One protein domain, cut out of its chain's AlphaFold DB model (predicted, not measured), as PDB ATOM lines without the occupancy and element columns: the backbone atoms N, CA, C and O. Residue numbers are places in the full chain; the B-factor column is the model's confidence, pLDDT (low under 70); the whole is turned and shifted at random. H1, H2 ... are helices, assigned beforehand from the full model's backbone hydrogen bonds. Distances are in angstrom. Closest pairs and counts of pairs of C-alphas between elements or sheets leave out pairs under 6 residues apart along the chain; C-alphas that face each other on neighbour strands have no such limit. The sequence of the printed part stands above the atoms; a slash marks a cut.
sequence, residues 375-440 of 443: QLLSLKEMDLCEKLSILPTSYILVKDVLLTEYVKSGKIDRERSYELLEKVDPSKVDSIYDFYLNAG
ATOM      1  N   GLN A 375     203.844 208.354 277.848       72.19
ATOM      2  CA  GLN A 375     202.705 208.326 276.920       72.19
ATOM      3  C   GLN A 375     203.121 208.385 275.437       72.19
ATOM      4  O   GLN A 375     202.305 208.095 274.566       72.19
ATOM      5  N   LEU A 376     204.372 208.762 275.147       74.19
ATOM      6  CA  LEU A 376     204.911 208.920 273.791       74.19
ATOM      7  C   LEU A 376     205.661 207.671 273.294       74.19
ATOM      8  O   LEU A 376     206.185 207.674 272.181       74.19
ATOM      9  N   LEU A 377     205.728 206.611 274.108       77.56
ATOM     10  CA  LEU A 377     206.440 205.369 273.804       77.56
ATOM     11  C   LEU A 377     205.476 204.217 273.524       77.56
ATOM     12  O   LEU A 377     204.476 204.029 274.217       77.56
ATOM     13  N   SER A 378     205.808 203.390 272.533       81.44
ATOM     14  CA  SER A 378     205.091 202.140 272.294       81.44
ATOM     15  C   SER A 378     205.351 201.118 273.405       81.44
ATOM     16  O   SER A 378     206.340 201.179 274.137       81.44
ATOM     17  N   LEU A 379     204.488 200.100 273.493       76.50
ATOM     18  CA  LEU A 379     204.613 199.025 274.486       76.50
ATOM     19  C   LEU A 379     205.973 198.299 274.429       76.50
ATOM     20  O   LEU A 379     206.466 197.872 275.467       76.50
ATOM     21  N   LYS A 380     206.584 198.187 273.239       80.62
ATOM     22  CA  LYS A 380     207.906 197.562 273.047       80.62
ATOM     23  C   LYS A 380     209.052 198.460 273.524       80.62
ATOM     24  O   LYS A 380     210.001 197.973 274.124       80.62
ATOM     25  N   GLU A 381     208.951 199.764 273.287       83.31
ATOM     26  CA  GLU A 381     209.945 200.749 273.738       83.31
ATOM     27  C   GLU A 381     209.896 200.944 275.255       83.31
ATOM     28  O   GLU A 381     210.930 201.083 275.901       83.31
ATOM     29  N   MET A 382     208.700 200.898 275.845       78.06
ATOM     30  CA  MET A 382     208.515 200.951 277.293       78.06
ATOM     31  C   MET A 382     209.094 199.709 277.997       78.06
ATOM     32  O   MET A 382     209.757 199.854 279.020       78.06
ATOM     33  N   ASP A 383     208.908 198.513 277.429       81.06
ATOM     34  CA  ASP A 383     209.538 197.266 277.895       81.06
ATOM     35  C   ASP A 383     211.078 197.316 277.768       81.06
ATOM     36  O   ASP A 383     211.794 196.890 278.674       81.06
ATOM     37  N   LEU A 384     211.611 197.929 276.703       83.12
ATOM     38  CA  LEU A 384     213.047 198.206 276.569       83.12
ATOM     39  C   LEU A 384     213.556 199.193 277.639       83.12
ATOM     40  O   LEU A 384     214.590 198.944 278.257       83.12
ATOM     41  N   CYS A 385     212.823 200.281 277.898       80.50
ATOM     42  CA  CYS A 385     213.151 201.248 278.953       80.50
ATOM     43  C   CYS A 385     213.171 200.594 280.341       80.50
ATOM     44  O   CYS A 385     214.069 200.869 281.136       80.50
ATOM     45  N   GLU A 386     212.219 199.699 280.620       80.62
ATOM     46  CA  GLU A 386     212.159 198.937 281.869       80.62
ATOM     47  C   GLU A 386     213.356 197.983 282.007       80.62
ATOM     48  O   GLU A 386     214.065 198.025 283.015       80.62
ATOM     49  N   LYS A 387     213.653 197.198 280.962       81.62
ATOM     50  CA  LYS A 387     214.797 196.269 280.921       81.62
ATOM     51  C   LYS A 387     216.146 196.961 281.092       81.62
ATOM     52  O   LYS A 387     217.002 196.448 281.808       81.62
ATOM     53  N   LEU A 388     216.337 198.121 280.464       80.44
ATOM     54  CA  LEU A 388     217.587 198.888 280.535       80.44
ATOM     55  C   LEU A 388     217.634 199.877 281.714       80.44
ATOM     56  O   LEU A 388     218.663 200.522 281.925       80.44
ATOM     57  N   SER A 389     216.546 199.996 282.488       79.38
ATOM     58  CA  SER A 389     216.379 200.990 283.560       79.38
ATOM     59  C   SER A 389     216.673 202.427 283.096       79.38
ATOM     60  O   SER A 389     217.389 203.183 283.755       79.38
ATOM     61  N   ILE A 390     216.124 202.798 281.936       79.69
ATOM     62  CA  ILE A 390     216.234 204.131 281.325       79.69
ATOM     63  C   ILE A 390     214.908 204.872 281.527       79.69
ATOM     64  O   ILE A 390     213.836 204.290 281.374       79.69
ATOM     65  N   LEU A 391     214.961 206.163 281.872       80.06
ATOM     66  CA  LEU A 391     213.750 206.978 281.990       80.06
ATOM     67  C   LEU A 391     213.146 207.251 280.597       80.06
ATOM     68  O   LEU A 391     213.909 207.487 279.657       80.06
ATOM     69  N   PRO A 392     211.807 207.315 280.446       77.38
ATOM     70  CA  PRO A 392     211.162 207.524 279.147       77.38
ATOM     71  C   PRO A 392     211.634 208.801 278.443       77.38
ATOM     72  O   PRO A 392     211.945 208.774 277.257       77.38
ATOM     73  N   THR A 393     211.791 209.898 279.189       72.69
ATOM     74  CA  THR A 393     212.355 211.163 278.688       72.69
ATOM     75  C   THR A 393     213.783 211.010 278.158       72.69
ATOM     76  O   THR A 393     214.097 211.517 277.085       72.69
ATOM     77  N   SER A 394     214.646 210.275 278.867       77.75
ATOM     78  CA  SER A 394     216.020 209.999 278.430       77.75
ATOM     79  C   SER A 394     216.057 209.122 277.177       77.75
ATOM     80  O   SER A 394     216.867 209.369 276.288       77.75
ATOM     81  N   TYR A 395     215.165 208.134 277.074       83.06
ATOM     82  CA  TYR A 395     215.057 207.283 275.891       83.06
ATOM     83  C   TYR A 395     214.563 208.054 274.658       83.06
ATOM     84  O   TYR A 395     215.120 207.876 273.578       83.06
ATOM     85  N   ILE A 396     213.586 208.958 274.810       80.81
ATOM     86  CA  ILE A 396     213.110 209.822 273.714       80.81
ATOM     87  C   ILE A 396     214.253 210.677 273.152       80.81
ATOM     88  O   ILE A 396     214.394 210.766 271.937       80.81
ATOM     89  N   LEU A 397     215.109 211.243 274.012       77.56
ATOM     90  CA  LEU A 397     216.282 212.006 273.570       77.56
ATOM     91  C   LEU A 397     217.288 211.128 272.807       77.56
ATOM     92  O   LEU A 397     217.760 211.522 271.745       77.56
ATOM     93  N   VAL A 398     217.580 209.919 273.301       83.75
ATOM     94  CA  VAL A 398     218.455 208.956 272.605       83.75
ATOM     95  C   VAL A 398     217.874 208.548 271.243       83.75
ATOM     96  O   VAL A 398     218.604 208.463 270.256       83.75
ATOM     97  N   LYS A 399     216.556 208.330 271.172       84.56
ATOM     98  CA  LYS A 399     215.827 208.024 269.934       84.56
ATOM     99  C   LYS A 399     215.914 209.162 268.921       84.56
ATOM    100  O   LYS A 399     216.211 208.903 267.758       84.56
ATOM    101  N   ASP A 400     215.681 210.395 269.362       79.88
ATOM    102  CA  ASP A 400     215.726 211.585 268.511       79.88
ATOM    103  C   ASP A 400     217.121 211.794 267.904       79.88
ATOM    104  O   ASP A 400     217.239 211.948 266.690       79.88
ATOM    105  N   VAL A 401     218.187 211.682 268.710       80.25
ATOM    106  CA  VAL A 401     219.577 211.796 268.231       80.25
ATOM    107  C   VAL A 401     219.912 210.735 267.177       80.25
ATOM    108  O   VAL A 401     220.388 211.083 266.095       80.25
ATOM    109  N   LEU A 402     219.651 209.451 267.455       79.75
ATOM    110  CA  LEU A 402     220.035 208.361 266.550       79.75
ATOM    111  C   LEU A 402     219.228 208.367 265.241       79.75
ATOM    112  O   LEU A 402     219.807 208.195 264.167       79.75
ATOM    113  N   LEU A 403     217.913 208.607 265.300       83.00
ATOM    114  CA  LEU A 403     217.077 208.663 264.094       83.00
ATOM    115  C   LEU A 403     217.340 209.930 263.269       83.00
ATOM    116  O   LEU A 403     217.363 209.859 262.042       83.00
ATOM    117  N   THR A 404     217.596 211.072 263.915       78.75
ATOM    118  CA  THR A 404     217.946 212.319 263.218       78.75
ATOM    119  C   THR A 404     219.268 212.196 262.462       78.75
ATOM    120  O   THR A 404     219.372 212.697 261.343       78.75
ATOM    121  N   GLU A 405     220.277 211.527 263.025       75.88
ATOM    122  CA  GLU A 405     221.533 211.286 262.307       75.88
ATOM    123  C   GLU A 405     221.340 210.283 261.161       75.88
ATOM    124  O   GLU A 405     221.756 210.588 260.045       75.88
ATOM    125  N   TYR A 406     220.607 209.179 261.366       80.50
ATOM    126  CA  TYR A 406     220.284 208.230 260.289       80.50
ATOM    127  C   TYR A 406     219.547 208.890 259.107       80.50
ATOM    128  O   TYR A 406     219.871 208.618 257.953       80.50
ATOM    129  N   VAL A 407     218.615 209.818 259.359       80.88
ATOM    130  CA  VAL A 407     217.925 210.583 258.299       80.88
ATOM    131  C   VAL A 407     218.871 211.517 257.525       80.88
ATOM    132  O   VAL A 407     218.628 211.780 256.348       80.88
ATOM    133  N   LYS A 408     219.958 212.007 258.139       77.44
ATOM    134  CA  LYS A 408     220.952 212.871 257.469       77.44
ATOM    135  C   LYS A 408     221.976 212.087 256.651       77.44
ATOM    136  O   LYS A 408     222.330 212.524 255.559       77.44
ATOM    137  N   SER A 409     222.501 210.988 257.191       75.38
ATOM    138  CA  SER A 409     223.588 210.206 256.577       75.38
ATOM    139  C   SER A 409     223.096 209.033 255.724       75.38
ATOM    140  O   SER A 409     223.851 208.519 254.901       75.38
ATOM    141  N   GLY A 410     221.859 208.575 255.935       77.81
ATOM    142  CA  GLY A 410     221.284 207.377 255.316       77.81
ATOM    143  C   GLY A 410     221.829 206.047 255.854       77.81
ATOM    144  O   GLY A 410     221.388 205.000 255.390       77.81
ATOM    145  N   LYS A 411     222.793 206.082 256.788       80.94
ATOM    146  CA  LYS A 411     223.436 204.932 257.454       80.94
ATOM    147  C   LYS A 411     223.977 205.349 258.816       80.94
ATOM    148  O   LYS A 411     224.493 206.461 258.944       80.94
ATOM    149  N   ILE A 412     223.905 204.479 259.817       83.25
ATOM    150  CA  ILE A 412     224.472 204.747 261.143       83.25
ATOM    151  C   ILE A 412     225.171 203.500 261.676       83.25
ATOM    152  O   ILE A 412     224.539 202.474 261.879       83.25
ATOM    153  N   ASP A 413     226.480 203.603 261.902       84.62
ATOM    154  CA  ASP A 413     227.286 202.510 262.444       84.62
ATOM    155  C   ASP A 413     227.281 202.516 263.986       84.62
ATOM    156  O   ASP A 413     226.989 203.531 264.636       84.62
ATOM    157  N   ARG A 414     227.657 201.387 264.604       83.81
ATOM    158  CA  ARG A 414     227.765 201.277 266.075       83.81
ATOM    159  C   ARG A 414     228.772 202.262 266.666       83.81
ATOM    160  O   ARG A 414     228.463 202.920 267.652       83.81
ATOM    161  N   GLU A 415     229.935 202.414 266.034       80.62
ATOM    162  CA  GLU A 415     230.974 203.364 266.463       80.62
ATOM    163  C   GLU A 415     230.425 204.795 266.503       80.62
ATOM    164  O   GLU A 415     230.510 205.473 267.529       80.62
ATOM    165  N   ARG A 416     229.724 205.202 265.437       77.38
ATOM    166  CA  ARG A 416     229.061 206.506 265.352       77.38
ATOM    167  C   ARG A 416     227.969 206.685 266.411       77.38
ATOM    168  O   ARG A 416     227.784 207.784 266.926       77.38
ATOM    169  N   SER A 417     227.269 205.610 266.768       80.75
ATOM    170  CA  SER A 417     226.250 205.627 267.824       80.75
ATOM    171  C   SER A 417     226.853 205.871 269.213       80.75
ATOM    172  O   SER A 417     226.234 206.564 270.019       80.75
ATOM    173  N   TYR A 418     228.067 205.375 269.487       81.31
ATOM    174  CA  TYR A 418     228.798 205.693 270.720       81.31
ATOM    175  C   TYR A 418     229.324 207.133 270.737       81.31
ATOM    176  O   TYR A 418     229.198 207.798 271.761       81.31
ATOM    177  N   GLU A 419     229.861 207.641 269.620       77.25
ATOM    178  CA  GLU A 419     230.321 209.040 269.513       77.25
ATOM    179  C   GLU A 419     229.200 210.038 269.838       77.25
ATOM    180  O   GLU A 419     229.400 211.007 270.570       77.25
ATOM    181  N   LEU A 420     227.996 209.788 269.315       74.94
ATOM    182  CA  LEU A 420     226.818 210.632 269.528       74.94
ATOM    183  C   LEU A 420     226.262 210.550 270.960       74.94
ATOM    184  O   LEU A 420     225.543 211.452 271.394       74.94
ATOM    185  N   LEU A 421     226.572 209.473 271.688       81.25
ATOM    186  CA  LEU A 421     226.004 209.138 272.996       81.25
ATOM    187  C   LEU A 421     227.085 208.884 274.059       81.25
ATOM    188  O   LEU A 421     226.868 208.102 274.979       81.25
ATOM    189  N   GLU A 422     228.209 209.605 273.984       73.75
ATOM    190  CA  GLU A 422     229.390 209.505 274.870       73.75
ATOM    191  C   GLU A 422     229.057 209.444 276.381       73.75
ATOM    192  O   GLU A 422     229.794 208.868 277.179       73.75
ATOM    193  N   LYS A 423     227.927 210.034 276.793       72.56
ATOM    194  CA  LYS A 423     227.470 210.132 278.193       72.56
ATOM    195  C   LYS A 423     226.480 209.034 278.617       72.56
ATOM    196  O   LYS A 423     225.911 209.127 279.703       72.56
ATOM    197  N   VAL A 424     226.236 208.036 277.769       76.75
ATOM    198  CA  VAL A 424     225.329 206.904 278.010       76.75
ATOM    199  C   VAL A 424     226.155 205.620 278.092       76.75
ATOM    200  O   VAL A 424     227.088 205.439 277.317       76.75
ATOM    201  N   ASP A 425     225.819 204.708 279.012       78.44
ATOM    202  CA  ASP A 425     226.537 203.432 279.146       78.44
ATOM    203  C   ASP A 425     226.564 202.665 277.802       78.44
ATOM    204  O   ASP A 425     225.486 202.388 277.260       78.44
ATOM    205  N   PRO A 426     227.737 202.247 277.279       76.69
ATOM    206  CA  PRO A 426     227.836 201.611 275.961       76.69
ATOM    207  C   PRO A 426     226.912 200.399 275.779       76.69
ATOM    208  O   PRO A 426     226.234 200.288 274.763       76.69
ATOM    209  N   SER A 427     226.756 199.554 276.804       78.50
ATOM    210  CA  SER A 427     225.856 198.388 276.757       78.50
ATOM    211  C   SER A 427     224.368 198.751 276.617       78.50
ATOM    212  O   SER A 427     223.574 197.946 276.126       78.50
ATOM    213  N   LYS A 428     223.963 199.958 277.045       81.19
ATOM    214  CA  LYS A 428     222.610 200.488 276.811       81.19
ATOM    215  C   LYS A 428     222.474 201.015 275.386       81.19
ATOM    216  O   LYS A 428     221.437 200.784 274.775       81.19
ATOM    217  N   VAL A 429     223.512 201.670 274.858       82.38
ATOM    218  CA  VAL A 429     223.564 202.117 273.456       82.38
ATOM    219  C   VAL A 429     223.462 200.917 272.510       82.38
ATOM    220  O   VAL A 429     222.582 200.923 271.655       82.38
ATOM    221  N   ASP A 430     224.240 199.852 272.735       84.00
ATOM    222  CA  ASP A 430     224.141 198.580 271.996       84.00
ATOM    223  C   ASP A 430     222.719 198.007 272.022       84.00
ATOM    224  O   ASP A 430     222.140 197.696 270.984       84.00
ATOM    225  N   SER A 431     222.121 197.906 273.212       84.25
ATOM    226  CA  SER A 431     220.785 197.320 273.377       84.25
ATOM    227  C   SER A 431     219.681 198.131 272.680       84.25
ATOM    228  O   SER A 431     218.669 197.567 272.263       84.25
ATOM    229  N   ILE A 432     219.860 199.450 272.547       85.56
ATOM    230  CA  ILE A 432     218.951 200.335 271.804       85.56
ATOM    231  C   ILE A 432     219.213 200.241 270.294       85.56
ATOM    232  O   ILE A 432     218.262 200.158 269.518       85.56
ATOM    233  N   TYR A 433     220.478 200.206 269.880       85.94
ATOM    234  CA  TYR A 433     220.891 200.052 268.486       85.94
ATOM    235  C   TYR A 433     220.385 198.725 267.898       85.94
ATOM    236  O   TYR A 433     219.732 198.711 266.855       85.94
ATOM    237  N   ASP A 434     220.573 197.619 268.621       87.06
ATOM    238  CA  ASP A 434     220.068 196.304 268.225       87.06
ATOM    239  C   ASP A 434     218.538 196.251 268.229       87.06
ATOM    240  O   ASP A 434     217.940 195.585 267.383       87.06
ATOM    241  N   PHE A 435     217.867 196.987 269.119       89.62
ATOM    242  CA  PHE A 435     216.415 197.141 269.050       89.62
ATOM    243  C   PHE A 435     215.974 197.895 267.782       89.62
ATOM    244  O   PHE A 435     215.011 197.471 267.146       89.62
ATOM    245  N   TYR A 436     216.679 198.953 267.365       88.56
ATOM    246  CA  TYR A 436     216.361 199.697 266.137       88.56
ATOM    247  C   TYR A 436     216.665 198.916 264.857       88.56
ATOM    248  O   TYR A 436     215.856 198.977 263.929       88.56
ATOM    249  N   LEU A 437     217.745 198.127 264.816       86.38
ATOM    250  CA  LEU A 437     217.996 197.175 263.727       86.38
ATOM    251  C   LEU A 437     216.874 196.131 263.634       86.38
ATOM    252  O   LEU A 437     216.275 195.949 262.577       86.38
ATOM    253  N   ASN A 438     216.522 195.486 264.752       86.19
ATOM    254  CA  ASN A 438     215.456 194.477 264.787       86.19
ATOM    255  C   ASN A 438     214.054 195.060 264.513       86.19
ATOM    256  O   ASN A 438     213.157 194.336 264.082       86.19
ATOM    257  N   ALA A 439     213.846 196.356 264.761       83.44
ATOM    258  CA  ALA A 439     212.626 197.079 264.408       83.44
ATOM    259  C   ALA A 439     212.610 197.594 262.952       83.44
ATOM    260  O   ALA A 439     211.567 198.064 262.497       83.44
ATOM    261  N   GLY A 440     213.735 197.508 262.229       81.81
ATOM    262  CA  GLY A 440     213.890 198.023 260.866       81.81
ATOM    263  C   GLY A 440     213.895 199.552 260.771       81.81
ATOM    264  O   GLY A 440     213.461 200.100 259.761       81.81
TER     265      GLY A 440
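What this domain is: This is residues 375 to 440 of the 443 residues of the protein "Transcriptional adapter 2" of Smittium simulii (UniProt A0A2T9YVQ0). The long helix H2 runs like a beam along one side of a small helical body. The shorter H1 and H4 lie side by side, running opposite ways; H2 meets H1 only at a corner by their link and from there runs away from it, passing near H4, while the short H3 packs on H2 and H4 away from H1. The 66 printed residues hold four named helices, H1 to H4 in chain order, and no named strand, an all-helix domain. It is compact, with a radius of gyration of the C-alphas of 11.2 A, and rounded, spanning 29 by 22 by 19 A.

Where its parts are: Find C-alpha 379 at (204.613, 199.025, 274.486); from there H1 runs 14.3 A through residues 379 to 388. H2, residues 392 to 409, begins at C-alpha 392, (211.162, 207.524, 279.147), and is 25.9 A long. Next comes H3, residues 414 to 420, 10.0 A. H4, residues 426 to 438, runs 18.1 A to C-alpha 438 at (215.456, 194.477, 264.787).

How they stand to each other: Look first at Cys 385 and Pro 392, the closest C-alphas of H1 and H2, 6.6 A apart; these helices touch only at the corner by their link, only just, with 3 pairs of C-alphas within 8 A, about perpendicular at 73 degrees. H2 only just touches H3, with 3 such pairs and with its residues 401 to 402 alone; the closest C-alphas, of Leu 402 and Ser 417, are 6.9 A apart. H3 touches H4 at a steep tilt of 60 degrees, opposite ways, and the closest C-alphas, of Tyr 418 and Pro 426, are 6.7 A apart. H4 only just touches H1, with 3 such pairs and with its residues 428 to 432 alone, at a shallow tilt of 22 degrees, opposite ways; the closest C-alphas, of Leu 388 and Lys 428, are 6.5 A apart. H2 and H4 are near each other, and H1 and H3 are apart. The packing is mostly crossed, only just: 1 of 3 pairs is at a shallow tilt. In H1, H2, H3 and H4 every O i to N i+4 pair is within hydrogen-bond range.

The domain as a whole: The C-alphas farthest apart, of Gln 375 and Glu 415, are 30.5 A apart. The printed part has no cut, and its three links between helices are tight. Mean pLDDT of the printed part is 80.4, and no printed residue is under 70.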